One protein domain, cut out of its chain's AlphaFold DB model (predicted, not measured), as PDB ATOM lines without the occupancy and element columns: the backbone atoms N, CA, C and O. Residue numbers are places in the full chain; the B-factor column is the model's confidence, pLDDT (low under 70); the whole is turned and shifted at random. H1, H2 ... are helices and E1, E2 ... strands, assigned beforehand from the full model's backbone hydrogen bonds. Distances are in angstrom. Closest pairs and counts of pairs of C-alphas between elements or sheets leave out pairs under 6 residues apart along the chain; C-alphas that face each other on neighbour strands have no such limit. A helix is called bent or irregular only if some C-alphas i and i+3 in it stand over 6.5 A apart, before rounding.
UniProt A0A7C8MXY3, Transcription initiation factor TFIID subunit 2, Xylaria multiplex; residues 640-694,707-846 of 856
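This is residues 640 to 694 and 707 to 846 of the 856 residues of the protein "Transcription initiation factor TFIID subunit 2" of Xylaria multiplex (UniProt A0A7C8MXY3). Look for a slab of five helices, H4, H5, H6, H7 and H9, placed in a zigzag and running alternately to and fro, with a small twisted sheet at one end where E3 packs on H4. The loop of residues 661 to 666 sticks out beyond the sheet, and residues 684 to 694, mostly H1, stick out from the side. The printed part has 195 residues, in chain order E1, E2, H1, H2, H3, E3, H4, H5, H6, H7, H8, H9; the sheet order is E2, E1, E3, antiparallel, and the class is mostly helix. It is compact, with a radius of gyration of the C-alphas of 18.2 A, yet elongated, spanning 59 by 39 by 30 A.

Begin at the hairpin of E1, residues 640 to 647, and E2, residues 652 to 659, where N 643 and O 655 are within hydrogen-bond range at 2.8 A. On the other side of E1 find E3, residues 738 to 742, with N 646 and O 740 at 3.0 A. The sheet is only just strongly twisted, up to 4.1 A off its best plane. H4, residues 759 to 768, is on one face, making two layers, helix over sheet; it lies over E3 at a height of 7.8 A and runs across the strands, at 81 degrees on the local plane. H4 and H5, residues 772 to 789, form a helical hairpin, closest at C-alphas 766 and 775, 4.6 A. H5 touches H7, residues 810 to 823, at C-alphas 776 and 812, 6.4 A, with a shallow tilt of 8 degrees, the same way. H6, residues 793 to 804, H7 and H9, residues 832 to 845, form an up and down bundle, each helix running against the one before; C-alphas 803 and 813 of the hairpin H6 and H7 are 4.4 A apart. H2, residues 714 to 720, only just touches H9, with 3 pairs within 8 A, closest at C-alphas 720 and 836, 6.5 A. H3, residues 727 to 735, is close to but not clearly touching both H4, at C-alphas 733 and 760, 7.7 A, and H1, residues 682 to 692, at C-alphas 734 and 682, 7.7 A. H8, residues 826 to 829, touches no helix. Every O i to N i+4 pair is within hydrogen-bond range in H1, H2, H3, H4, H6 and H9, against 12 of 14 in H5 and 7 of 10 in H7; H8 is too short for one.

Find C-alpha 640 at (232.459, 296.270, 247.385), where E1 begins; E1 and E2 are each 21.6 A long. H5 runs 25.1 A from C-alpha 772 at (218.363, 312.230, 248.558). H7 is 20.7 A long and only just irregular, with C-alphas 818 and 821 6.7 A apart. H9 runs 19.8 A to C-alpha 845 at (199.800, 330.321, 253.361).

The C-alphas farthest apart, of Gly 663 and Leu 846, are 62.5 A apart. Residues 695 to 706 are not printed, and C-alphas 694 and 707 are 20.6 A apart across this cut. The links E2 to H1 and E3 to H4 are long. Mean pLDDT of the printed part is 85.7; residues 661 to 665 and 676 to 694 are under 70.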
ATOM      1  N   PRO A 640     232.009 294.897 247.236       87.69
ATOM      2  CA  PRO A 640     232.459 296.270 247.385       87.69
ATOM      3  C   PRO A 640     231.461 297.081 248.217       87.69
ATOM      4  O   PRO A 640     230.251 296.900 248.106       87.69
ATOM      5  N   MET A 641     231.973 298.006 249.018       89.81
ATOM      6  CA  MET A 641     231.210 299.028 249.720       89.81
ATOM      7  C   MET A 641     231.885 300.376 249.495       89.81
ATOM      8  O   MET A 641     233.075 300.541 249.764       89.81
ATOM      9  N   THR A 642     231.122 301.352 249.017       92.19
ATOM     10  CA  THR A 642     231.632 302.710 248.809       92.19
ATOM     11  C   THR A 642     231.427 303.533 250.073       92.19
ATOM     12  O   THR A 642     230.296 303.824 250.457       92.19
ATOM     13  N   ILE A 643     232.518 303.934 250.718       92.50
ATOM     14  CA  ILE A 643     232.524 304.840 251.867       92.50
ATOM     15  C   ILE A 643     232.848 306.243 251.363       92.50
ATOM     16  O   ILE A 643     233.902 306.469 250.774       92.50
ATOM     17  N   ARG A 644     231.951 307.198 251.602       92.88
ATOM     18  CA  ARG A 644     232.149 308.607 251.256       92.88
ATOM     19  C   ARG A 644     232.475 309.407 252.512       92.88
ATOM     20  O   ARG A 644     231.685 309.427 253.453       92.88
ATOM     21  N   ILE A 645     233.619 310.078 252.519       91.81
ATOM     22  CA  ILE A 645     234.100 310.894 253.637       91.81
ATOM     23  C   ILE A 645     234.139 312.346 253.183       91.81
ATOM     24  O   ILE A 645     234.821 312.680 252.218       91.81
ATOM     25  N   HIS A 646     233.406 313.212 253.873       89.38
ATOM     26  CA  HIS A 646     233.472 314.646 253.629       89.38
ATOM     27  C   HIS A 646     234.519 315.269 254.542       89.38
ATOM     28  O   HIS A 646     234.318 315.405 255.754       89.38
ATOM     29  N   GLU A 647     235.669 315.588 253.957       85.19
ATOM     30  CA  GLU A 647     236.822 316.101 254.686       85.19
ATOM     31  C   GLU A 647     236.738 317.625 254.901       85.19
ATOM     32  O   GLU A 647     235.864 318.329 254.388       85.19
ATOM     33  N   ALA A 648     237.657 318.148 255.715       73.44
ATOM     34  CA  ALA A 648     237.708 319.551 256.125       73.44
ATOM     35  C   ALA A 648     237.884 320.566 254.976       73.44
ATOM     36  O   ALA A 648     237.617 321.755 255.169       73.44
ATOM     37  N   ASP A 649     238.352 320.127 253.808       73.38
ATOM     38  CA  ASP A 649     238.506 320.959 252.613       73.38
ATOM     39  C   ASP A 649     237.176 321.203 251.869       73.38
ATOM     40  O   ASP A 649     237.126 322.018 250.948       73.38
ATOM     41  N   GLY A 650     236.092 320.535 252.287       73.06
ATOM     42  CA  GLY A 650     234.775 320.621 251.660       73.06
ATOM     43  C   GLY A 650     234.599 319.703 250.448       73.06
ATOM     44  O   GLY A 650     233.632 319.872 249.700       73.06
ATOM     45  N   THR A 651     235.521 318.762 250.221       79.94
ATOM     46  CA  THR A 651     235.414 317.764 249.155       79.94
ATOM     47  C   THR A 651     234.939 316.423 249.737       79.94
ATOM     48  O   THR A 651     235.559 315.895 250.661       79.94
ATOM     49  N   PRO A 652     233.855 315.823 249.206       85.38
ATOM     50  CA  PRO A 652     233.511 314.440 249.511       85.38
ATOM     51  C   PRO A 652     234.420 313.485 248.725       85.38
ATOM     52  O   PRO A 652     234.356 313.437 247.495       85.38
ATOM     53  N   TYR A 653     235.246 312.715 249.428       89.81
ATOM     54  CA  TYR A 653     236.107 311.679 248.861       89.81
ATOM     55  C   TYR A 653     235.436 310.311 248.949       89.81
ATOM     56  O   TYR A 653     234.875 309.952 249.984       89.81
ATOM     57  N   GLU A 654     235.493 309.540 247.866       90.94
ATOM     58  CA  GLU A 654     234.935 308.191 247.804       90.94
ATOM     59  C   GLU A 654     236.042 307.144 247.893       90.94
ATOM     60  O   GLU A 654     237.035 307.188 247.167       90.94
ATOM     61  N   HIS A 655     235.842 306.180 248.783       91.38
ATOM     62  CA  HIS A 655     236.751 305.079 249.043       91.38
ATOM     63  C   HIS A 655     235.988 303.771 248.885       91.38
ATOM     64  O   HIS A 655     235.050 303.493 249.629       91.38
ATOM     65  N   ILE A 656     236.387 302.961 247.910       90.12
ATOM     66  CA  ILE A 656     235.799 301.639 247.698       90.12
ATOM     67  C   ILE A 656     236.586 300.645 248.545       90.12
ATOM     68  O   ILE A 656     237.781 300.446 248.322       90.12
ATOM     69  N   VAL A 657     235.916 300.034 249.517       90.06
ATOM     70  CA  VAL A 657     236.470 298.954 250.337       90.06
ATOM     71  C   VAL A 657     235.837 297.629 249.934       90.06
ATOM     72  O   VAL A 657     234.681 297.589 249.528       90.06
ATOM     73  N   GLU A 658     236.587 296.534 250.022       86.94
ATOM     74  CA  GLU A 658     236.094 295.203 249.664       86.94
ATOM     75  C   GLU A 658     235.909 294.361 250.927       86.94
ATOM     76  O   GLU A 658     236.868 294.085 251.650       86.94
ATOM     77  N   ILE A 659     234.669 293.955 251.196       86.00
ATOM     78  CA  ILE A 659     234.331 293.054 252.298       86.00
ATOM     79  C   ILE A 659     234.534 291.620 251.806       86.00
ATOM     80  O   ILE A 659     233.873 291.184 250.860       86.00
ATOM     81  N   ARG A 660     235.464 290.902 252.442       82.62
ATOM     82  CA  ARG A 660     235.850 289.521 252.116       82.62
ATOM     83  C   ARG A 660     235.504 288.570 253.260       82.62
ATOM     84  O   ARG A 660     235.331 288.998 254.395       82.62
ATOM     85  N   GLU A 661     235.443 287.282 252.940       69.81
ATOM     86  CA  GLU A 661     234.971 286.208 253.827       69.81
ATOM     87  C   GLU A 661     235.999 285.757 254.890       69.81
ATOM     88  O   GLU A 661     235.722 284.865 255.687       69.81
ATOM     89  N   ASP A 662     237.186 286.372 254.947       60.59
ATOM     90  CA  ASP A 662     238.302 285.896 255.771       60.59
ATOM     91  C   ASP A 662     238.074 286.111 257.288       60.59
ATOM     92  O   ASP A 662     238.513 287.088 257.895       60.59
ATOM     93  N   GLY A 663     237.403 285.140 257.917       50.78
ATOM     94  CA  GLY A 663     237.704 284.579 259.244       50.78
ATOM     95  C   GLY A 663     237.494 285.428 260.505       50.78
ATOM     96  O   GLY A 663     237.655 284.898 261.606       50.78
ATOM     97  N   ALA A 664     237.119 286.703 260.413       52.06
ATOM     98  CA  ALA A 664     236.848 287.535 261.585       52.06
ATOM     99  C   ALA A 664     235.469 288.196 261.508       52.06
ATOM    100  O   ALA A 664     235.131 288.843 260.525       52.06
ATOM    101  N   ARG A 665     234.709 288.151 262.615       64.44
ATOM    102  CA  ARG A 665     233.464 288.928 262.815       64.44
ATOM    103  C   ARG A 665     233.660 290.454 262.684       64.44
ATOM    104  O   ARG A 665     232.693 291.202 262.771       64.44
ATOM    105  N   SER A 666     234.897 290.926 262.524       73.50
ATOM    106  CA  SER A 666     235.254 292.333 262.361       73.50
ATOM    107  C   SER A 666     236.402 292.487 261.363       73.50
ATOM    108  O   SER A 666     237.479 291.926 261.582       73.50
ATOM    109  N   VAL A 667     236.202 293.307 260.333       80.62
ATOM    110  CA  VAL A 667     237.235 293.710 259.367       80.62
ATOM    111  C   VAL A 667     237.645 295.154 259.655       80.62
ATOM    112  O   VAL A 667     236.806 295.984 260.006       80.62
ATOM    113  N   LYS A 668     238.943 295.460 259.543       86.00
ATOM    114  CA  LYS A 668     239.477 296.823 259.680       86.00
ATOM    115  C   LYS A 668     239.973 297.315 258.326       86.00
ATOM    116  O   LYS A 668     240.745 296.616 257.677       86.00
ATOM    117  N   PHE A 669     239.565 298.522 257.946       85.75
ATOM    118  CA  PHE A 669     240.015 299.194 256.730       85.75
ATOM    119  C   PHE A 669     240.838 300.428 257.097       85.75
ATOM    120  O   PHE A 669     240.416 301.232 257.927       85.75
ATOM    121  N   GLU A 670     242.004 300.579 256.476       88.00
ATOM    122  CA  GLU A 670     242.808 301.796 256.566       88.00
ATOM    123  C   GLU A 670     242.476 302.689 255.369       88.00
ATOM    124  O   GLU A 670     242.703 302.308 254.220       88.00
ATOM    125  N   ILE A 671     241.906 303.865 255.636       86.94
ATOM    126  CA  ILE A 671     241.510 304.826 254.604       86.94
ATOM    127  C   ILE A 671     242.486 306.009 254.643       86.94
ATOM    128  O   ILE A 671     242.642 306.622 255.704       86.94
ATOM    129  N   PRO A 672     243.166 306.338 253.528       84.50
ATOM    130  CA  PRO A 672     244.081 307.468 253.493       84.50
ATOM    131  C   PRO A 672     243.302 308.780 253.605       84.50
ATOM    132  O   PRO A 672     242.320 308.987 252.898       84.50
ATOM    133  N   TYR A 673     243.772 309.671 254.476       80.31
ATOM    134  CA  TYR A 673     243.221 311.015 254.623       80.31
ATOM    135  C   TYR A 673     243.779 311.924 253.520       80.31
ATOM    136  O   TYR A 673     245.002 312.033 253.369       80.31
ATOM    137  N   ASN A 674     242.906 312.548 252.727       80.94
ATOM    138  CA  ASN A 674     243.304 313.258 251.505       80.94
ATOM    139  C   ASN A 674     243.727 314.713 251.768       80.94
ATOM    140  O   ASN A 674     244.488 315.303 250.994       80.94
ATOM    141  N   THR A 675     243.284 315.289 252.884       74.50
ATOM    142  CA  THR A 675     243.470 316.703 253.210       74.50
ATOM    143  C   THR A 675     244.678 316.941 254.125       74.50
ATOM    144  O   THR A 675     244.901 316.254 255.114       74.50
ATOM    145  N   LYS A 676     245.474 317.984 253.843       67.62
ATOM    146  CA  LYS A 676     246.592 318.419 254.718       67.62
ATOM    147  C   LYS A 676     246.188 319.458 255.770       67.62
ATOM    148  O   LYS A 676     246.965 319.766 256.672       67.62
ATOM    149  N   TYR A 677     245.001 320.037 255.623       61.44
ATOM    150  CA  TYR A 677     244.481 321.122 256.447       61.44
ATOM    151  C   TYR A 677     243.601 320.597 257.585       61.44
ATOM    152  O   TYR A 677     242.878 319.613 257.438       61.44
ATOM    153  N   LYS A 678     243.654 321.281 258.732       63.38
ATOM    154  CA  LYS A 678     242.694 321.081 259.822       63.38
ATOM    155  C   LYS A 678     241.391 321.812 259.506       63.38
ATOM    156  O   LYS A 678     241.419 322.848 258.837       63.38
ATOM    157  N   ARG A 679     240.278 321.301 260.038       66.44
ATOM    158  CA  ARG A 679     238.949 321.918 259.950       66.44
ATOM    159  C   ARG A 679     239.008 323.406 260.312       66.44
ATOM    160  O   ARG A 679     239.568 323.782 261.343       66.44
ATOM    161  N   LEU A 680     238.466 324.266 259.442       61.06
ATOM    162  CA  LEU A 680     238.324 325.688 259.753       61.06
ATOM    163  C   LEU A 680     237.231 325.871 260.806       61.06
ATOM    164  O   LEU A 680     236.119 325.373 260.635       61.06
ATOM    165  N   LYS A 681     237.534 326.663 261.843       62.09
ATOM    166  CA  LYS A 681     236.556 327.049 262.868       62.09
ATOM    167  C   LYS A 681     235.313 327.649 262.221       62.09
ATOM    168  O   LYS A 681     235.423 328.559 261.391       62.09
ATOM    169  N   ARG A 682     234.134 327.208 262.650       61.06
ATOM    170  CA  ARG A 682     232.843 327.644 262.096       61.06
ATOM    171  C   ARG A 682     232.656 329.167 262.109       61.06
ATOM    172  O   ARG A 682     232.267 329.734 261.091       61.06
ATOM    173  N   ASN A 683     233.072 329.839 263.185       53.53
ATOM    174  CA  ASN A 683     233.087 331.306 263.305       53.53
ATOM    175  C   ASN A 683     233.924 332.017 262.225       53.53
ATOM    176  O   ASN A 683     233.597 333.120 261.789       53.53
ATOM    177  N   ARG A 684     235.015 331.390 261.767       54.12
ATOM    178  CA  ARG A 684     235.839 331.910 260.671       54.12
ATOM    179  C   ARG A 684     235.159 331.682 259.319       54.12
ATOM    180  O   ARG A 684     235.144 332.598 258.509       54.12
ATOM    181  N   ARG A 685     234.516 330.525 259.124       61.88
ATOM    182  CA  ARG A 685     233.744 330.191 257.912       61.88
ATOM    183  C   ARG A 685     232.517 331.098 257.739       61.88
ATOM    184  O   ARG A 685     232.242 331.546 256.633       61.88
ATOM    185  N   GLN A 686     231.806 331.414 258.825       57.59
ATOM    186  CA  GLN A 686     230.691 332.373 258.818       57.59
ATOM    187  C   GLN A 686     231.163 333.801 258.512       57.59
ATOM    188  O   GLN A 686     230.521 334.497 257.732       57.59
ATOM    189  N   ARG A 687     232.317 334.224 259.053       55.03
ATOM    190  CA  ARG A 687     232.937 335.518 258.711       55.03
ATOM    191  C   ARG A 687     233.387 335.587 257.252       55.03
ATOM    192  O   ARG A 687     233.140 336.597 256.606       55.03
ATOM    193  N   GLU A 688     234.009 334.531 256.731       58.81
ATOM    194  CA  GLU A 688     234.416 334.445 255.322       58.81
ATOM    195  C   GLU A 688     233.185 334.465 254.389       58.81
ATOM    196  O   GLU A 688     233.201 335.182 253.393       58.81
ATOM    197  N   ARG A 689     232.067 333.817 254.761       59.91
ATOM    198  CA  ARG A 689     230.774 333.909 254.045       59.91
ATOM    199  C   ARG A 689     230.150 335.308 254.088       59.91
ATOM    200  O   ARG A 689     229.720 335.810 253.055       59.91
ATOM    201  N   ALA A 690     230.121 335.951 255.256       55.53
ATOM    202  CA  ALA A 690     229.592 337.310 255.406       55.53
ATOM    203  C   ALA A 690     230.416 338.344 254.615       55.53
ATOM    204  O   ALA A 690     229.867 339.325 254.120       55.53
ATOM    205  N   MET A 691     231.726 338.113 254.461       49.44
ATOM    206  CA  MET A 691     232.597 338.934 253.614       49.44
ATOM    207  C   MET A 691     232.429 338.630 252.117       49.44
ATOM    208  O   MET A 691     232.431 339.567 251.322       49.44
ATOM    209  N   ALA A 692     232.234 337.364 251.728       53.75
ATOM    210  CA  ALA A 692     231.999 336.966 250.337       53.75
ATOM    211  C   ALA A 692     230.661 337.494 249.785       53.75
ATOM    212  O   ALA A 692     230.605 337.940 248.644       53.75
ATOM    213  N   ASN A 693     229.609 337.553 250.611       48.44
ATOM    214  CA  ASN A 693     228.315 338.125 250.212       48.44
ATOM    215  C   ASN A 693     228.368 339.646 249.948       48.44
ATOM    216  O   ASN A 693     227.492 340.177 249.271       48.44
ATOM    217  N   ASN A 694     229.388 340.346 250.461       46.47
ATOM    218  CA  ASN A 694     229.592 341.782 250.239       46.47
ATOM    219  C   ASN A 694     230.495 342.100 249.034       46.47
ATOM    220  O   ASN A 694     230.472 343.229 248.552       46.47
ATOM    221  N   LEU A 707     222.434 323.175 252.238       88.56
ATOM    222  CA  LEU A 707     220.985 323.178 252.364       88.56
ATOM    223  C   LEU A 707     220.569 323.568 253.787       88.56
ATOM    224  O   LEU A 707     221.328 323.419 254.747       88.56
ATOM    225  N   GLY A 708     219.353 324.087 253.936       85.62
ATOM    226  CA  GLY A 708     218.835 324.566 255.217       85.62
ATOM    227  C   GLY A 708     219.570 325.798 255.754       85.62
ATOM    228  O   GLY A 708     219.496 326.077 256.946       85.62
ATOM    229  N   ASP A 709     220.280 326.540 254.902       87.38
ATOM    230  CA  ASP A 709     220.963 327.796 255.240       87.38
ATOM    231  C   ASP A 709     220.081 329.039 255.010       87.38
ATOM    232  O   ASP A 709     220.570 330.153 254.843       87.38
ATOM    233  N   ILE A 710     218.765 328.855 255.050       88.38
ATOM    234  CA  ILE A 710     217.766 329.922 254.970       88.38
ATOM    235  C   ILE A 710     217.512 330.554 256.346       88.38
ATOM    236  O   ILE A 710     217.766 329.931 257.384       88.38
ATOM    237  N   MET A 711     216.972 331.778 256.356       85.06
ATOM    238  CA  MET A 711     216.573 332.492 257.582       85.06
ATOM    239  C   MET A 711     217.709 332.556 258.616       85.06
ATOM    240  O   MET A 711     217.634 332.029 259.733       85.06
ATOM    241  N   GLN A 712     218.829 333.131 258.173       84.00
ATOM    242  CA  GLN A 712     220.009 333.385 259.001       84.00
ATOM    243  C   GLN A 712     220.047 334.811 259.558       84.00
ATOM    244  O   GLN A 712     220.928 335.107 260.365       84.00
ATOM    245  N   HIS A 713     219.143 335.701 259.126       88.00
ATOM    246  CA  HIS A 713     219.112 337.063 259.646       88.00
ATOM    247  C   HIS A 713     218.811 337.027 261.157       88.00
ATOM    248  O   HIS A 713     217.977 336.217 261.569       88.00
ATOM    249  N   PRO A 714     219.463 337.861 261.994       87.38
ATOM    250  CA  PRO A 714     219.228 337.862 263.439       87.38
ATOM    251  C   PRO A 714     217.746 337.985 263.814       87.38
ATOM    252  O   PRO A 714     217.281 337.250 264.682       87.38
ATOM    253  N   ASP A 715     217.007 338.832 263.090       88.00
ATOM    254  CA  ASP A 715     215.567 339.019 263.295       88.00
ATOM    255  C   ASP A 715     214.779 337.727 263.020       88.00
ATOM    256  O   ASP A 715     213.936 337.346 263.829       88.00
ATOM    257  N   ASP A 716     215.101 336.997 261.944       88.00
ATOM    258  CA  ASP A 716     214.454 335.715 261.639       88.00
ATOM    259  C   ASP A 716     214.773 334.672 262.720       88.00
ATOM    260  O   ASP A 716     213.910 333.911 263.151       88.00
ATOM    261  N   VAL A 717     216.026 334.623 263.181       90.56
ATOM    262  CA  VAL A 717     216.463 333.674 264.214       90.56
ATOM    263  C   VAL A 717     215.703 333.913 265.520       90.56
ATOM    264  O   VAL A 717     215.234 332.953 266.139       90.56
ATOM    265  N   GLU A 718     215.526 335.172 265.918       91.06
ATOM    266  CA  GLU A 718     214.744 335.548 267.097       91.06
ATOM    267  C   GLU A 718     213.239 335.290 266.899       91.06
ATOM    268  O   GLU A 718     212.586 334.687 267.762       91.06
ATOM    269  N   GLU A 719     212.686 335.677 265.745       90.44
ATOM    270  CA  GLU A 719     211.266 335.538 265.415       90.44
ATOM    271  C   GLU A 719     210.824 334.072 265.325       90.44
ATOM    272  O   GLU A 719     209.718 333.716 265.761       90.44
ATOM    273  N   TRP A 720     211.675 333.198 264.803       93.38
ATOM    274  CA  TRP A 720     211.390 331.770 264.700       93.38
ATOM    275  C   TRP A 720     211.796 331.004 265.959       93.38
ATOM    276  O   TRP A 720     211.232 329.949 266.237       93.38
ATOM    277  N   GLY A 721     212.688 331.566 266.779       92.44
ATOM    278  CA  GLY A 721     213.241 330.891 267.952       92.44
ATOM    279  C   GLY A 721     214.287 329.838 267.584       92.44
ATOM    280  O   GLY A 721     214.462 328.862 268.321       92.44
ATOM    281  N   PHE A 722     214.970 330.022 266.452       94.06
ATOM    282  CA  PHE A 722     215.988 329.093 265.983       94.06
ATOM    283  C   PHE A 722     217.152 329.005 266.964       94.06
ATOM    284  O   PHE A 722     217.644 330.001 267.496       94.06
ATOM    285  N   ARG A 723     217.598 327.773 267.206       90.88
ATOM    286  CA  ARG A 723     218.720 327.462 268.090       90.88
ATOM    287  C   ARG A 723     219.919 327.014 267.275       90.88
ATOM    288  O   ARG A 723     219.766 326.402 266.220       90.88
ATOM    289  N   ASP A 724     221.101 327.316 267.791       87.38
ATOM    290  CA  ASP A 724     222.369 326.858 267.232       87.38
ATOM    291  C   ASP A 724     223.036 325.842 268.177       87.38
ATOM    292  O   ASP A 724     222.535 325.585 269.275       87.38
ATOM    293  N   TRP A 725     224.129 325.231 267.722       86.88
ATOM    294  CA  TRP A 725     224.968 324.334 268.513       86.88
ATOM    295  C   TRP A 725     225.497 325.039 269.768       86.88
ATOM    296  O   TRP A 725     225.864 326.212 269.721       86.88
ATOM    297  N   ASP A 726     225.544 324.313 270.884       87.81
ATOM    298  CA  ASP A 726     226.195 324.778 272.106       87.81
ATOM    299  C   ASP A 726     227.729 324.795 271.959       87.81
ATOM    300  O   ASP A 726     228.295 324.110 271.101       87.81
ATOM    301  N   GLU A 727     228.404 325.566 272.817       86.19
ATOM    302  CA  GLU A 727     229.861 325.759 272.763       86.19
ATOM    303  C   GLU A 727     230.644 324.443 272.923       86.19
ATOM    304  O   GLU A 727     231.668 324.254 272.260       86.19
ATOM    305  N   ASP A 728     230.160 323.507 273.749       87.44
ATOM    306  CA  ASP A 728     230.825 322.220 273.973       87.44
ATOM    307  C   ASP A 728     230.734 321.323 272.731       87.44
ATOM    308  O   ASP A 728     231.708 320.662 272.350       87.44
ATOM    309  N   THR A 729     229.572 321.292 272.079       85.44
ATOM    310  CA  THR A 729     229.374 320.555 270.828       85.44
ATOM    311  C   THR A 729     230.156 321.189 269.683       85.44
ATOM    312  O   THR A 729     230.802 320.465 268.925       85.44
ATOM    313  N   GLU A 730     230.191 322.518 269.586       84.94
ATOM    314  CA  GLU A 730     231.004 323.220 268.588       84.94
ATOM    315  C   GLU A 730     232.503 322.936 268.784       84.94
ATOM    316  O   GLU A 730     233.210 322.625 267.823       84.94
ATOM    317  N   ALA A 731     232.988 322.930 270.030       85.75
ATOM    318  CA  ALA A 731     234.371 322.581 270.341       85.75
ATOM    319  C   ALA A 731     234.716 321.129 269.965       85.75
ATOM    320  O   ALA A 731     235.834 320.868 269.515       85.75
ATOM    321  N   LYS A 732     233.775 320.186 270.122       86.88
ATOM    322  CA  LYS A 732     233.936 318.800 269.644       86.88
ATOM    323  C   LYS A 732     233.980 318.746 268.122       86.88
ATOM    324  O   LYS A 732     234.884 318.127 267.573       86.88
ATOM    325  N   MET A 733     233.069 319.442 267.442       84.81
ATOM    326  CA  MET A 733     233.047 319.524 265.980       84.81
ATOM    327  C   MET A 733     234.364 320.079 265.422       84.81
ATOM    328  O   MET A 733     234.893 319.533 264.455       84.81
ATOM    329  N   ASP A 734     234.927 321.118 266.041       82.12
ATOM    330  CA  ASP A 734     236.211 321.717 265.651       82.12
ATOM    331  C   ASP A 734     237.413 320.766 265.845       82.12
ATOM    332  O   ASP A 734     238.451 320.949 265.202       82.12
ATOM    333  N   GLN A 735     237.300 319.762 266.723       85.38
ATOM    334  CA  GLN A 735     238.332 318.738 266.943       85.38
ATOM    335  C   GLN A 735     238.257 317.576 265.942       85.38
ATOM    336  O   GLN A 735     239.251 316.867 265.767       85.38
ATOM    337  N   GLU A 736     237.116 317.387 265.276       84.94
ATOM    338  CA  GLU A 736     236.933 316.320 264.292       84.94
ATOM    339  C   GLU A 736     237.770 316.552 263.035       84.94
ATOM    340  O   GLU A 736     237.910 317.672 262.536       84.94
ATOM    341  N   SER A 737     238.302 315.462 262.478       80.75
ATOM    342  CA  SER A 737     239.086 315.530 261.236       80.75
ATOM    343  C   SER A 737     238.203 315.584 259.984       80.75
ATOM    344  O   SER A 737     238.650 316.037 258.943       80.75
ATOM    345  N   TYR A 738     236.942 315.174 260.071       85.62
ATOM    346  CA  TYR A 738     235.999 315.138 258.953       85.62
ATOM    347  C   TYR A 738     234.629 315.662 259.397       85.62
ATOM    348  O   TYR A 738     234.309 315.671 260.586       85.62
ATOM    349  N   GLU A 739     233.820 316.142 258.450       85.38
ATOM    350  CA  GLU A 739     232.499 316.705 258.759       85.38
ATOM    351  C   GLU A 739     231.430 315.617 258.884       85.38
ATOM    352  O   GLU A 739     230.582 315.701 259.770       85.38
ATOM    353  N   TRP A 740     231.484 314.597 258.026       91.06
ATOM    354  CA  TRP A 740     230.622 313.419 258.093       91.06
ATOM    355  C   TRP A 740     231.203 312.256 257.286       91.06
ATOM    356  O   TRP A 740     232.009 312.443 256.372       91.06
ATOM    357  N   ILE A 741     230.760 311.044 257.625       91.62
ATOM    358  CA  ILE A 741     231.046 309.820 256.876       91.62
ATOM    359  C   ILE A 741     229.718 309.192 256.477       91.62
ATOM    360  O   ILE A 741     228.814 309.044 257.297       91.62
ATOM    361  N   ARG A 742     229.617 308.799 255.212       92.00
ATOM    362  CA  ARG A 742     228.522 308.009 254.672       92.00
ATOM    363  C   ARG A 742     229.047 306.643 254.270       92.00
ATOM    364  O   ARG A 742     229.980 306.535 253.480       92.00
ATOM    365  N   MET A 743     228.412 305.611 254.791       91.31
ATOM    366  CA  MET A 743     228.652 304.235 254.378       91.31
ATOM    367  C   MET A 743     227.675 303.876 253.251       91.31
ATOM    368  O   MET A 743     226.570 304.414 253.208       91.31
ATOM    369  N   ASP A 744     228.103 303.006 252.338       90.75
ATOM    370  CA  ASP A 744     227.351 302.582 251.150       90.75
ATOM    371  C   ASP A 744     226.775 303.741 250.305       90.75
ATOM    372  O   ASP A 744     225.586 303.821 249.991       90.75
ATOM    373  N   ALA A 745     227.641 304.675 249.906       90.81
ATOM    374  CA  ALA A 745     227.254 305.826 249.086       90.81
ATOM    375  C   ALA A 745     226.647 305.427 247.728       90.81
ATOM    376  O   ALA A 745     225.853 306.174 247.150       90.81
ATOM    377  N   ASP A 746     226.989 304.234 247.239       87.38
ATOM    378  CA  ASP A 746     226.458 303.689 246.001       87.38
ATOM    379  C   ASP A 746     225.177 302.882 246.166       87.38
ATOM    380  O   ASP A 746     224.584 302.541 245.147       87.38
ATOM    381  N   PHE A 747     224.693 302.648 247.382       89.06
ATOM    382  CA  PHE A 747     223.470 301.893 247.632       89.06
ATOM    383  C   PHE A 747     223.499 300.498 246.975       89.06
ATOM    384  O   PHE A 747     222.674 300.167 246.120       89.06
ATOM    385  N   GLU A 748     224.525 299.721 247.319       87.50
ATOM    386  CA  GLU A 748     224.754 298.346 246.850       87.50
ATOM    387  C   GLU A 748     224.432 297.291 247.917       87.50
ATOM    388  O   GLU A 748     224.581 296.091 247.651       87.50
ATOM    389  N   TRP A 749     224.008 297.741 249.102       88.94
ATOM    390  CA  TRP A 749     223.694 296.926 250.263       88.94
ATOM    391  C   TRP A 749     222.290 297.247 250.782       88.94
ATOM    392  O   TRP A 749     221.886 298.401 250.909       88.94
ATOM    393  N   ILE A 750     221.543 296.196 251.107       90.25
ATOM    394  CA  ILE A 750     220.231 296.272 251.749       90.25
ATOM    395  C   ILE A 750     220.430 295.718 253.149       90.25
ATOM    396  O   ILE A 750     220.545 294.508 253.335       90.25
ATOM    397  N   CYS A 751     220.575 296.605 254.128       87.12
ATOM    398  CA  CYS A 751     220.857 296.204 255.498       87.12
ATOM    399  C   CYS A 751     220.419 297.261 256.514       87.12
ATOM    400  O   CYS A 751     220.313 298.449 256.210       87.12
ATOM    401  N   GLU A 752     220.217 296.826 257.759       85.69
ATOM    402  CA  GLU A 752     220.137 297.739 258.898       85.69
ATOM    403  C   GLU A 752     221.557 298.194 259.261       85.69
ATOM    404  O   GLU A 752     222.345 297.440 259.840       85.69
ATOM    405  N   MET A 753     221.892 299.442 258.944       85.62
ATOM    406  CA  MET A 753     223.223 299.975 259.204       85.62
ATOM    407  C   MET A 753     223.295 300.694 260.552       85.62
ATOM    408  O   MET A 753     222.612 301.688 260.792       85.62
ATOM    409  N   ARG A 754     224.172 300.214 261.440       85.94
ATOM    410  CA  ARG A 754     224.378 300.797 262.773       85.94
ATOM    411  C   ARG A 754     225.744 301.453 262.859       85.94
ATOM    412  O   ARG A 754     226.765 300.780 262.757       85.94
ATOM    413  N   THR A 755     225.756 302.760 263.097       86.25
ATOM    414  CA  THR A 755     226.987 303.531 263.301       86.25
ATOM    415  C   THR A 755     227.015 304.145 264.702       86.25
ATOM    416  O   THR A 755     225.989 304.258 265.376       86.25
ATOM    417  N   ASN A 756     228.204 304.546 265.146       86.69
ATOM    418  CA  ASN A 756     228.415 305.341 266.356       86.69
ATOM    419  C   ASN A 756     228.627 306.833 266.037       86.69
ATOM    420  O   ASN A 756     229.193 307.551 266.862       86.69
ATOM    421  N   LEU A 757     228.214 307.293 264.847       88.44
ATOM    422  CA  LEU A 757     228.415 308.677 264.433       88.44
ATOM    423  C   LEU A 757     227.589 309.630 265.318       88.44
ATOM    424  O   LEU A 757     226.425 309.352 265.621       88.44
ATOM    425  N   PRO A 758     228.169 310.765 265.740       88.69
ATOM    426  CA  PRO A 758     227.461 311.764 266.525       88.69
ATOM    427  C   PRO A 758     226.420 312.520 265.684       88.69
ATOM    428  O   PRO A 758     226.547 312.664 264.467       88.69
ATOM    429  N   ALA A 759     225.393 313.061 266.347       87.25
ATOM    430  CA  ALA A 759     224.239 313.679 265.684       87.25
ATOM    431  C   ALA A 759     224.595 314.854 264.749       87.25
ATOM    432  O   ALA A 759     223.947 315.033 263.718       87.25
ATOM    433  N   TYR A 760     225.646 315.626 265.056       87.50
ATOM    434  CA  TYR A 760     226.098 316.727 264.195       87.50
ATOM    435  C   TYR A 760     226.628 316.265 262.831       87.50
ATOM    436  O   TYR A 760     226.570 317.036 261.872       87.50
ATOM    437  N   MET A 761     227.107 315.020 262.707       91.38
ATOM    438  CA  MET A 761     227.532 314.466 261.416       91.38
ATOM    439  C   MET A 761     226.326 314.144 260.530       91.38
ATOM    440  O   MET A 761     226.345 314.467 259.349       91.38
ATOM    441  N   TYR A 762     225.243 313.603 261.099       92.31
ATOM    442  CA  TYR A 762     223.986 313.394 260.370       92.31
ATOM    443  C   TYR A 762     223.335 314.719 259.958       92.31
ATOM    444  O   TYR A 762     222.887 314.866 258.826       92.31
ATOM    445  N   ALA A 763     223.354 315.728 260.834       91.19
ATOM    446  CA  ALA A 763     222.903 317.072 260.472       91.19
ATOM    447  C   ALA A 763     223.742 317.674 259.325       91.19
ATOM    448  O   ALA A 763     223.183 318.231 258.383       91.19
ATOM    449  N   SER A 764     225.070 317.507 259.361       90.88
ATOM    450  CA  SER A 764     225.959 317.965 258.283       90.88
ATOM    451  C   SER A 764     225.701 317.211 256.972       90.88
ATOM    452  O   SER A 764     225.624 317.839 255.920       90.88
ATOM    453  N   GLN A 765     225.491 315.890 257.027       92.94
ATOM    454  CA  GLN A 765     225.141 315.072 255.861       92.94
ATOM    455  C   GLN A 765     223.819 315.527 255.227       92.94
ATOM    456  O   GLN A 765     223.778 315.738 254.017       92.94
ATOM    457  N   LEU A 766     222.770 315.756 256.027       94.88
ATOM    458  CA  LEU A 766     221.485 316.290 255.556       94.88
ATOM    459  C   LEU A 766     221.638 317.631 254.824       94.88
ATOM    460  O   LEU A 766     220.871 317.936 253.914       94.88
ATOM    461  N   GLN A 767     222.600 318.453 255.236       91.81
ATOM    462  CA  GLN A 767     222.802 319.794 254.696       91.81
ATOM    463  C   GLN A 767     223.760 319.826 253.498       91.81
ATOM    464  O   GLN A 767     223.699 320.758 252.701       91.81
ATOM    465  N   GLN A 768     224.643 318.840 253.347       90.62
ATOM    466  CA  GLN A 768     225.750 318.904 252.386       90.62
ATOM    467  C   GLN A 768     225.748 317.783 251.340       90.62
ATOM    468  O   GLN A 768     226.250 318.002 250.235       90.62
ATOM    469  N   ASP A 769     225.208 316.595 251.641       90.94
ATOM    470  CA  ASP A 769     225.114 315.525 250.643       90.94
ATOM    471  C   ASP A 769     223.980 315.844 249.654       90.94
ATOM    472  O   ASP A 769     222.860 316.207 250.024       90.94
ATOM    473  N   ARG A 770     224.293 315.727 248.361       90.00
ATOM    474  CA  ARG A 770     223.359 315.982 247.257       90.00
ATOM    475  C   ARG A 770     222.457 314.783 246.968       90.00
ATOM    476  O   ARG A 770     221.496 314.920 246.218       90.00
ATOM    477  N   ASP A 771     222.782 313.609 247.507       92.44
ATOM    478  CA  ASP A 771     221.983 312.403 247.326       92.44
ATOM    479  C   ASP A 771     220.814 312.361 248.314       92.44
ATOM    480  O   ASP A 771     220.997 312.309 249.531       92.44
ATOM    481  N   VAL A 772     219.600 312.312 247.773       95.12
ATOM    482  CA  VAL A 772     218.363 312.230 248.558       95.12
ATOM    483  C   VAL A 772     218.319 310.996 249.467       95.12
ATOM    484  O   VAL A 772     217.737 311.070 250.544       95.12
ATOM    485  N   ALA A 773     218.972 309.889 249.095       93.44
ATOM    486  CA  ALA A 773     219.034 308.702 249.948       93.44
ATOM    487  C   ALA A 773     219.821 308.973 251.248       93.44
ATOM    488  O   ALA A 773     219.398 308.545 252.317       93.44
ATOM    489  N   ALA A 774     220.906 309.761 251.182       93.62
ATOM    490  CA  ALA A 774     221.655 310.183 252.374       93.62
ATOM    491  C   ALA A 774     220.844 311.142 253.251       93.62
ATOM    492  O   ALA A 774     220.867 311.061 254.479       93.62
ATOM    493  N   GLN A 775     220.117 312.059 252.612       95.44
ATOM    494  CA  GLN A 775     219.229 312.984 253.312       95.44
ATOM    495  C   GLN A 775     218.123 312.210 254.041       95.44
ATOM    496  O   GLN A 775     217.844 312.489 255.203       95.44
ATOM    497  N   GLN A 776     217.550 311.190 253.398       95.38
ATOM    498  CA  GLN A 776     216.565 310.296 254.003       95.38
ATOM    499  C   GLN A 776     217.148 309.525 255.194       95.38
ATOM    500  O   GLN A 776     216.521 309.508 256.249       95.38
ATOM    501  N   ASP A 777     218.358 308.966 255.084       92.69
ATOM    502  CA  ASP A 777     219.047 308.310 256.209       92.69
ATOM    503  C   ASP A 777     219.272 309.256 257.391       92.69
ATOM    504  O   ASP A 777     219.020 308.899 258.543       92.69
ATOM    505  N   SER A 778     219.690 310.490 257.109       94.31
ATOM    506  CA  SER A 778     219.847 311.521 258.134       94.31
ATOM    507  C   SER A 778     218.516 311.847 258.818       94.31
ATOM    508  O   SER A 778     218.462 311.949 260.043       94.31
ATOM    509  N   MET A 779     217.422 311.946 258.058       94.69
ATOM    510  CA  MET A 779     216.079 312.166 258.606       94.69
ATOM    511  C   MET A 779     215.588 310.984 259.451       94.69
ATOM    512  O   MET A 779     215.037 311.189 260.534       94.69
ATOM    513  N   LEU A 780     215.828 309.746 259.007       91.94
ATOM    514  CA  LEU A 780     215.515 308.537 259.775       91.94
ATOM    515  C   LEU A 780     216.321 308.479 261.078       91.94
ATOM    516  O   LEU A 780     215.763 308.151 262.126       91.94
ATOM    517  N   PHE A 781     217.598 308.864 261.048       91.38
ATOM    518  CA  PHE A 781     218.405 308.987 262.258       91.38
ATOM    519  C   PHE A 781     217.818 310.023 263.224       91.38
ATOM    520  O   PHE A 781     217.656 309.722 264.408       91.38
ATOM    521  N   LEU A 782     217.455 311.221 262.743       89.12
ATOM    522  CA  LEU A 782     216.838 312.258 263.582       89.12
ATOM    523  C   LEU A 782     215.546 311.743 264.232       89.12
ATOM    524  O   LEU A 782     215.379 311.868 265.447       89.12
ATOM    525  N   LYS A 783     214.701 311.055 263.459       89.56
ATOM    526  CA  LYS A 783     213.484 310.389 263.940       89.56
ATOM    527  C   LYS A 783     213.764 309.350 265.029       89.56
ATOM    528  O   LYS A 783     213.084 309.330 266.052       89.56
ATOM    529  N   GLN A 784     214.762 308.488 264.841       87.31
ATOM    530  CA  GLN A 784     215.134 307.454 265.816       87.31
ATOM    531  C   GLN A 784     215.797 308.042 267.069       87.31
ATOM    532  O   GLN A 784     215.621 307.522 268.174       87.31
ATOM    533  N   SER A 785     216.545 309.139 266.920       84.88
ATOM    534  CA  SER A 785     217.228 309.817 268.026       84.88
ATOM    535  C   SER A 785     216.253 310.366 269.070       84.88
ATOM    536  O   SER A 785     216.593 310.404 270.254       84.88
ATOM    537  N   PHE A 786     215.017 310.682 268.664       84.75
ATOM    538  CA  PHE A 786     213.947 311.118 269.561       84.75
ATOM    539  C   PHE A 786     213.701 310.121 270.703       84.75
ATOM    540  O   PHE A 786     213.555 310.526 271.852       84.75
ATOM    541  N   ALA A 787     213.737 308.814 270.423       83.88
ATOM    542  CA  ALA A 787     213.536 307.784 271.445       83.88
ATOM    543  C   ALA A 787     214.646 307.765 272.517       83.88
ATOM    544  O   ALA A 787     214.424 307.272 273.618       83.88
ATOM    545  N   LYS A 788     215.840 308.287 272.198       82.94
ATOM    546  CA  LYS A 788     216.994 308.338 273.109       82.94
ATOM    547  C   LYS A 788     217.093 309.666 273.854       82.94
ATOM    548  O   LYS A 788     217.366 309.666 275.049       82.94
ATOM    549  N   SER A 789     216.903 310.776 273.143       82.44
ATOM    550  CA  SER A 789     217.198 312.125 273.646       82.44
ATOM    551  C   SER A 789     215.954 312.973 273.927       82.44
ATOM    552  O   SER A 789     216.087 314.059 274.481       82.44
ATOM    553  N   GLY A 790     214.756 312.505 273.563       87.12
ATOM    554  CA  GLY A 790     213.520 313.277 273.681       87.12
ATOM    555  C   GLY A 790     213.439 314.441 272.690       87.12
ATOM    556  O   GLY A 790     214.116 314.469 271.656       87.12
ATOM    557  N   ALA A 791     212.580 315.414 272.991       88.62
ATOM    558  CA  ALA A 791     212.434 316.607 272.175       88.62
ATOM    559  C   ALA A 791     213.651 317.529 272.343       88.62
ATOM    560  O   ALA A 791     214.082 317.805 273.458       88.62
ATOM    561  N   HIS A 792     214.178 318.052 271.230       90.56
ATOM    562  CA  HIS A 792     215.360 318.909 271.245       90.56
ATOM    563  C   HIS A 792     215.157 320.189 270.403       90.56
ATOM    564  O   HIS A 792     214.784 320.080 269.229       90.56
ATOM    565  N   PRO A 793     215.452 321.401 270.925       89.88
ATOM    566  CA  PRO A 793     215.195 322.660 270.211       89.88
ATOM    567  C   PRO A 793     215.993 322.816 268.909       89.88
ATOM    568  O   PRO A 793     215.474 323.296 267.900       89.88
ATOM    569  N   LEU A 794     217.252 322.366 268.908       91.00
ATOM    570  CA  LEU A 794     218.097 322.378 267.710       91.00
ATOM    571  C   LEU A 794     217.577 321.434 266.619       91.00
ATOM    572  O   LEU A 794     217.566 321.807 265.453       91.00
ATOM    573  N   VAL A 795     217.097 320.238 266.985       91.69
ATOM    574  CA  VAL A 795     216.519 319.303 266.008       91.69
ATOM    575  C   VAL A 795     215.279 319.936 265.387       91.69
ATOM    576  O   VAL A 795     215.166 319.972 264.169       91.69
ATOM    577  N   SER A 796     214.420 320.559 266.198       94.06
ATOM    578  CA  SER A 796     213.271 321.312 265.688       94.06
ATOM    579  C   SER A 796     213.677 322.449 264.733       94.06
ATOM    580  O   SER A 796     213.018 322.648 263.717       94.06
ATOM    581  N   THR A 797     214.784 323.151 265.008       94.69
ATOM    582  CA  THR A 797     215.344 324.188 264.116       94.69
ATOM    583  C   THR A 797     215.811 323.606 262.780       94.69
ATOM    584  O   THR A 797     215.509 324.166 261.727       94.69
ATOM    585  N   ILE A 798     216.531 322.479 262.809       94.38
ATOM    586  CA  ILE A 798     216.995 321.782 261.601       94.38
ATOM    587  C   ILE A 798     215.790 321.336 260.769       94.38
ATOM    588  O   ILE A 798     215.723 321.665 259.590       94.38
ATOM    589  N   LEU A 799     214.805 320.678 261.389       95.69
ATOM    590  CA  LEU A 799     213.585 320.222 260.719       95.69
ATOM    591  C   LEU A 799     212.801 321.388 260.096       95.69
ATOM    592  O   LEU A 799     212.370 321.292 258.950       95.69
ATOM    593  N   ALA A 800     212.657 322.510 260.810       96.12
ATOM    594  CA  ALA A 800     211.974 323.696 260.295       96.12
ATOM    595  C   ALA A 800     212.690 324.287 259.070       96.12
ATOM    596  O   ALA A 800     212.053 324.564 258.055       96.12
ATOM    597  N   ARG A 801     214.020 324.424 259.124       95.88
ATOM    598  CA  ARG A 801     214.822 324.891 257.981       95.88
ATOM    599  C   ARG A 801     214.780 323.917 256.806       95.88
ATOM    600  O   ARG A 801     214.694 324.363 255.669       95.88
ATOM    601  N   THR A 802     214.791 322.609 257.064       96.56
ATOM    602  CA  THR A 802     214.628 321.582 256.026       96.56
ATOM    603  C   THR A 802     213.262 321.679 255.356       96.56
ATOM    604  O   THR A 802     213.199 321.648 254.134       96.56
ATOM    605  N   LEU A 803     212.183 321.856 256.123       96.62
ATOM    606  CA  LEU A 803     210.827 322.034 255.595       96.62
ATOM    607  C   LEU A 803     210.707 323.280 254.698       96.62
ATOM    608  O   LEU A 803     210.065 323.230 253.649       96.62
ATOM    609  N   LEU A 804     211.313 324.391 255.115       95.00
ATOM    610  CA  LEU A 804     211.139 325.700 254.479       95.00
ATOM    611  C   LEU A 804     212.049 325.927 253.270       95.00
ATOM    612  O   LEU A 804     211.736 326.758 252.422       95.00
ATOM    613  N   ASP A 805     213.156 325.199 253.160       95.06
ATOM    614  CA  ASP A 805     214.094 325.359 252.055       95.06
ATOM    615  C   ASP A 805     213.609 324.610 250.795       95.06
ATOM    616  O   ASP A 805     213.623 323.374 250.761       95.06
ATOM    617  N   PRO A 806     213.218 325.324 249.718       93.12
ATOM    618  CA  PRO A 806     212.651 324.710 248.518       93.12
ATOM    619  C   PRO A 806     213.664 323.876 247.723       93.12
ATOM    620  O   PRO A 806     213.263 323.144 246.820       93.12
ATOM    621  N   ARG A 807     214.964 323.967 248.039       93.81
ATOM    622  CA  ARG A 807     216.013 323.164 247.396       93.81
ATOM    623  C   ARG A 807     215.981 321.700 247.843       93.81
ATOM    624  O   ARG A 807     216.506 320.849 247.126       93.81
ATOM    625  N   TYR A 808     215.367 321.386 248.987       95.31
ATOM    626  CA  TYR A 808     215.154 320.000 249.397       95.31
ATOM    627  C   TYR A 808     214.082 319.314 248.545       95.31
ATOM    628  O   TYR A 808     213.019 319.871 248.243       95.31
ATOM    629  N   PHE A 809     214.328 318.041 248.232       96.38
ATOM    630  CA  PHE A 809     213.326 317.169 247.626       96.38
ATOM    631  C   PHE A 809     212.056 317.125 248.492       96.38
ATOM    632  O   PHE A 809     212.143 317.071 249.719       96.38
ATOM    633  N   TYR A 810     210.873 317.151 247.866       94.56
ATOM    634  CA  TYR A 810     209.603 317.269 248.596       94.56
ATOM    635  C   TYR A 810     209.420 316.155 249.639       94.56
ATOM    636  O   TYR A 810     208.938 316.438 250.730       94.56
ATOM    637  N   GLY A 811     209.874 314.926 249.357       95.25
ATOM    638  CA  GLY A 811     209.801 313.811 250.306       95.25
ATOM    639  C   GLY A 811     210.606 314.057 251.587       95.25
ATOM    640  O   GLY A 811     210.141 313.737 252.675       95.25
ATOM    641  N   ILE A 812     211.765 314.718 251.493       97.56
ATOM    642  CA  ILE A 812     212.574 315.100 252.665       97.56
ATOM    643  C   ILE A 812     211.872 316.198 253.473       97.56
ATOM    644  O   ILE A 812     211.852 316.150 254.703       97.56
ATOM    645  N   ARG A 813     211.241 317.160 252.789       97.19
ATOM    646  CA  ARG A 813     210.434 318.210 253.432       97.19
ATOM    647  C   ARG A 813     209.211 317.631 254.141       97.19
ATOM    648  O   ARG A 813     208.917 318.041 255.259       97.19
ATOM    649  N   LEU A 814     208.549 316.648 253.531       96.06
ATOM    650  CA  LEU A 814     207.428 315.928 254.130       96.06
ATOM    651  C   LEU A 814     207.864 315.184 255.399       96.06
ATOM    652  O   LEU A 814     207.247 315.373 256.441       96.06
ATOM    653  N   MET A 815     208.980 314.446 255.355       96.56
ATOM    654  CA  MET A 815     209.544 313.803 256.551       96.56
ATOM    655  C   MET A 815     209.829 314.814 257.672       96.56
ATOM    656  O   MET A 815     209.618 314.517 258.847       96.56
ATOM    657  N   ALA A 816     210.303 316.018 257.330       96.25
ATOM    658  CA  ALA A 816     210.533 317.069 258.317       96.25
ATOM    659  C   ALA A 816     209.224 317.599 258.920       96.25
ATOM    660  O   ALA A 816     209.138 317.764 260.137       96.25
ATOM    661  N   ALA A 817     208.198 317.809 258.092       95.56
ATOM    662  CA  ALA A 817     206.867 318.204 258.547       95.56
ATOM    663  C   ALA A 817     206.223 317.154 259.467       95.56
ATOM    664  O   ALA A 817     205.616 317.525 260.468       95.56
ATOM    665  N   GLU A 818     206.383 315.863 259.166       95.25
ATOM    666  CA  GLU A 818     205.842 314.757 259.968       95.25
ATOM    667  C   GLU A 818     206.522 314.610 261.337       95.25
ATOM    668  O   GLU A 818     205.876 314.195 262.302       95.25
ATOM    669  N   GLU A 819     207.806 314.967 261.453       94.31
ATOM    670  CA  GLU A 819     208.547 314.858 262.718       94.31
ATOM    671  C   GLU A 819     208.484 316.112 263.601       94.31
ATOM    672  O   GLU A 819     208.592 316.004 264.825       94.31
ATOM    673  N   LEU A 820     208.242 317.302 263.039       93.94
ATOM    674  CA  LEU A 820     208.081 318.541 263.817       93.94
ATOM    675  C   LEU A 820     207.064 318.440 264.981       93.94
ATOM    676  O   LEU A 820     207.390 318.929 266.071       93.94
ATOM    677  N   PRO A 821     205.884 317.794 264.833       94.38
ATOM    678  CA  PRO A 821     204.918 317.614 265.918       94.38
ATOM    679  C   PRO A 821     205.481 316.906 267.152       94.38
ATOM    680  O   PRO A 821     205.076 317.223 268.269       94.38
ATOM    681  N   ARG A 822     206.453 315.995 267.002       92.06
ATOM    682  CA  ARG A 822     207.070 315.315 268.155       92.06
ATOM    683  C   ARG A 822     207.874 316.264 269.042       92.06
ATOM    684  O   ARG A 822     208.083 315.987 270.220       92.06
ATOM    685  N   HIS A 823     208.284 317.407 268.496       92.50
ATOM    686  CA  HIS A 823     208.989 318.471 269.207       92.50
ATOM    687  C   HIS A 823     208.057 319.577 269.735       92.50
ATOM    688  O   HIS A 823     208.528 320.593 270.245       92.50
ATOM    689  N   ALA A 824     206.737 319.407 269.630       92.25
ATOM    690  CA  ALA A 824     205.744 320.305 270.214       92.25
ATOM    691  C   ALA A 824     205.384 319.852 271.640       92.25
ATOM    692  O   ALA A 824     204.275 319.389 271.889       92.25
ATOM    693  N   VAL A 825     206.335 319.954 272.575       91.75
ATOM    694  CA  VAL A 825     206.128 319.588 273.989       91.75
ATOM    695  C   VAL A 825     206.562 320.714 274.925       91.75
ATOM    696  O   VAL A 825     207.545 321.406 274.657       91.75
ATOM    697  N   GLN A 826     205.836 320.890 276.032       88.94
ATOM    698  CA  GLN A 826     206.093 321.963 276.995       88.94
ATOM    699  C   GLN A 826     207.356 321.713 277.827       88.94
ATOM    700  O   GLN A 826     208.274 322.525 277.815       88.94
ATOM    701  N   ASP A 827     207.412 320.569 278.509       83.69
ATOM    702  CA  ASP A 827     208.339 320.338 279.628       83.69
ATOM    703  C   ASP A 827     209.827 320.321 279.237       83.69
ATOM    704  O   ASP A 827     210.687 320.532 280.087       83.69
ATOM    705  N   GLN A 828     210.144 320.061 277.963       83.44
ATOM    706  CA  GLN A 828     211.526 319.924 277.477       83.44
ATOM    707  C   GLN A 828     211.974 321.085 276.586       83.44
ATOM    708  O   GLN A 828     213.138 321.479 276.627       83.44
ATOM    709  N   VAL A 829     211.076 321.602 275.744       87.56
ATOM    710  CA  VAL A 829     211.442 322.519 274.651       87.56
ATOM    711  C   VAL A 829     210.483 323.696 274.485       87.56
ATOM    712  O   VAL A 829     210.525 324.360 273.452       87.56
ATOM    713  N   ASP A 830     209.628 323.948 275.479       91.50
ATOM    714  CA  ASP A 830     208.713 325.095 275.534       91.50
ATOM    715  C   ASP A 830     207.923 325.311 274.232       91.50
ATOM    716  O   ASP A 830     207.923 326.383 273.629       91.50
ATOM    717  N   TRP A 831     207.295 324.238 273.736       92.50
ATOM    718  CA  TRP A 831     206.456 324.267 272.532       92.50
ATOM    719  C   TRP A 831     207.158 324.763 271.255       92.50
ATOM    720  O   TRP A 831     206.483 325.151 270.299       92.50
ATOM    721  N   ILE A 832     208.494 324.707 271.171       93.81
ATOM    722  CA  ILE A 832     209.227 325.210 269.997       93.81
ATOM    723  C   ILE A 832     208.777 324.555 268.682       93.81
ATOM    724  O   ILE A 832     208.631 325.245 267.675       93.81
ATOM    725  N   GLY A 833     208.459 323.254 268.689       92.94
ATOM    726  CA  GLY A 833     207.914 322.573 267.513       92.94
ATOM    727  C   GLY A 833     206.562 323.138 267.072       92.94
ATOM    728  O   GLY A 833     206.337 323.314 265.879       92.94
ATOM    729  N   LEU A 834     205.691 323.509 268.021       94.00
ATOM    730  CA  LEU A 834     204.414 324.164 267.720       94.00
ATOM    731  C   LEU A 834     204.639 325.558 267.126       94.00
ATOM    732  O   LEU A 834     203.996 325.903 266.136       94.00
ATOM    733  N   ARG A 835     205.579 326.335 267.685       94.75
ATOM    734  CA  ARG A 835     205.964 327.647 267.142       94.75
ATOM    735  C   ARG A 835     206.454 327.520 265.701       94.75
ATOM    736  O   ARG A 835     205.982 328.260 264.843       94.75
ATOM    737  N   HIS A 836     207.345 326.569 265.419       96.44
ATOM    738  CA  HIS A 836     207.844 326.323 264.065       96.44
ATOM    739  C   HIS A 836     206.736 325.888 263.099       96.44
ATOM    740  O   HIS A 836     206.693 326.394 261.983       96.44
ATOM    741  N   LEU A 837     205.812 325.013 263.515       95.31
ATOM    742  CA  LEU A 837     204.668 324.602 262.689       95.31
ATOM    743  C   LEU A 837     203.746 325.780 262.360       95.31
ATOM    744  O   LEU A 837     203.370 325.968 261.204       95.31
ATOM    745  N   GLN A 838     203.414 326.605 263.359       94.31
ATOM    746  CA  GLN A 838     202.604 327.806 263.156       94.31
ATOM    747  C   GLN A 838     203.302 328.784 262.214       94.31
ATOM    748  O   GLN A 838     202.692 329.238 261.253       94.31
ATOM    749  N   LYS A 839     204.585 329.075 262.446       93.62
ATOM    750  CA  LYS A 839     205.368 329.975 261.595       93.62
ATOM    751  C   LYS A 839     205.523 329.440 260.172       93.62
ATOM    752  O   LYS A 839     205.367 330.210 259.233       93.62
ATOM    753  N   ALA A 840     205.734 328.137 259.992       94.00
ATOM    754  CA  ALA A 840     205.779 327.518 258.670       94.00
ATOM    755  C   ALA A 840     204.437 327.653 257.938       94.00
ATOM    756  O   ALA A 840     204.412 328.048 256.775       94.00
ATOM    757  N   PHE A 841     203.316 327.416 258.626       93.31
ATOM    758  CA  PHE A 841     201.986 327.634 258.054       93.31
ATOM    759  C   PHE A 841     201.769 329.105 257.662       93.31
ATOM    760  O   PHE A 841     201.292 329.389 256.565       93.31
ATOM    761  N   GLN A 842     202.170 330.045 258.522       91.75
ATOM    762  CA  GLN A 842     202.121 331.476 258.218       91.75
ATOM    763  C   GLN A 842     202.977 331.815 256.989       91.75
ATOM    764  O   GLN A 842     202.500 332.501 256.095       91.75
ATOM    765  N   HIS A 843     204.198 331.289 256.909       89.38
ATOM    766  CA  HIS A 843     205.126 331.537 255.809       89.38
ATOM    767  C   HIS A 843     204.609 331.024 254.457       89.38
ATOM    768  O   HIS A 843     204.773 331.704 253.448       89.38
ATOM    769  N   PHE A 844     203.978 329.845 254.423       89.94
ATOM    770  CA  PHE A 844     203.483 329.256 253.175       89.94
ATOM    771  C   PHE A 844     202.114 329.784 252.733       89.94
ATOM    772  O   PHE A 844     201.863 329.859 251.533       89.94
ATOM    773  N   PHE A 845     201.220 330.112 253.673       88.44
ATOM    774  CA  PHE A 845     199.800 330.321 253.361       88.44
ATOM    775  C   PHE A 845     199.257 331.705 253.716       88.44
ATOM    776  O   PHE A 845     198.188 332.070 253.224       88.44
ATOM    777  N   LEU A 846     199.947 332.498 254.542       84.31
ATOM    778  CA  LEU A 846     199.544 333.886 254.756       84.31
ATOM    779  C   LEU A 846     200.245 334.774 253.737       84.31
ATOM    780  O   LEU A 846     201.458 334.970 253.781       84.31
TER     781      LEU A 846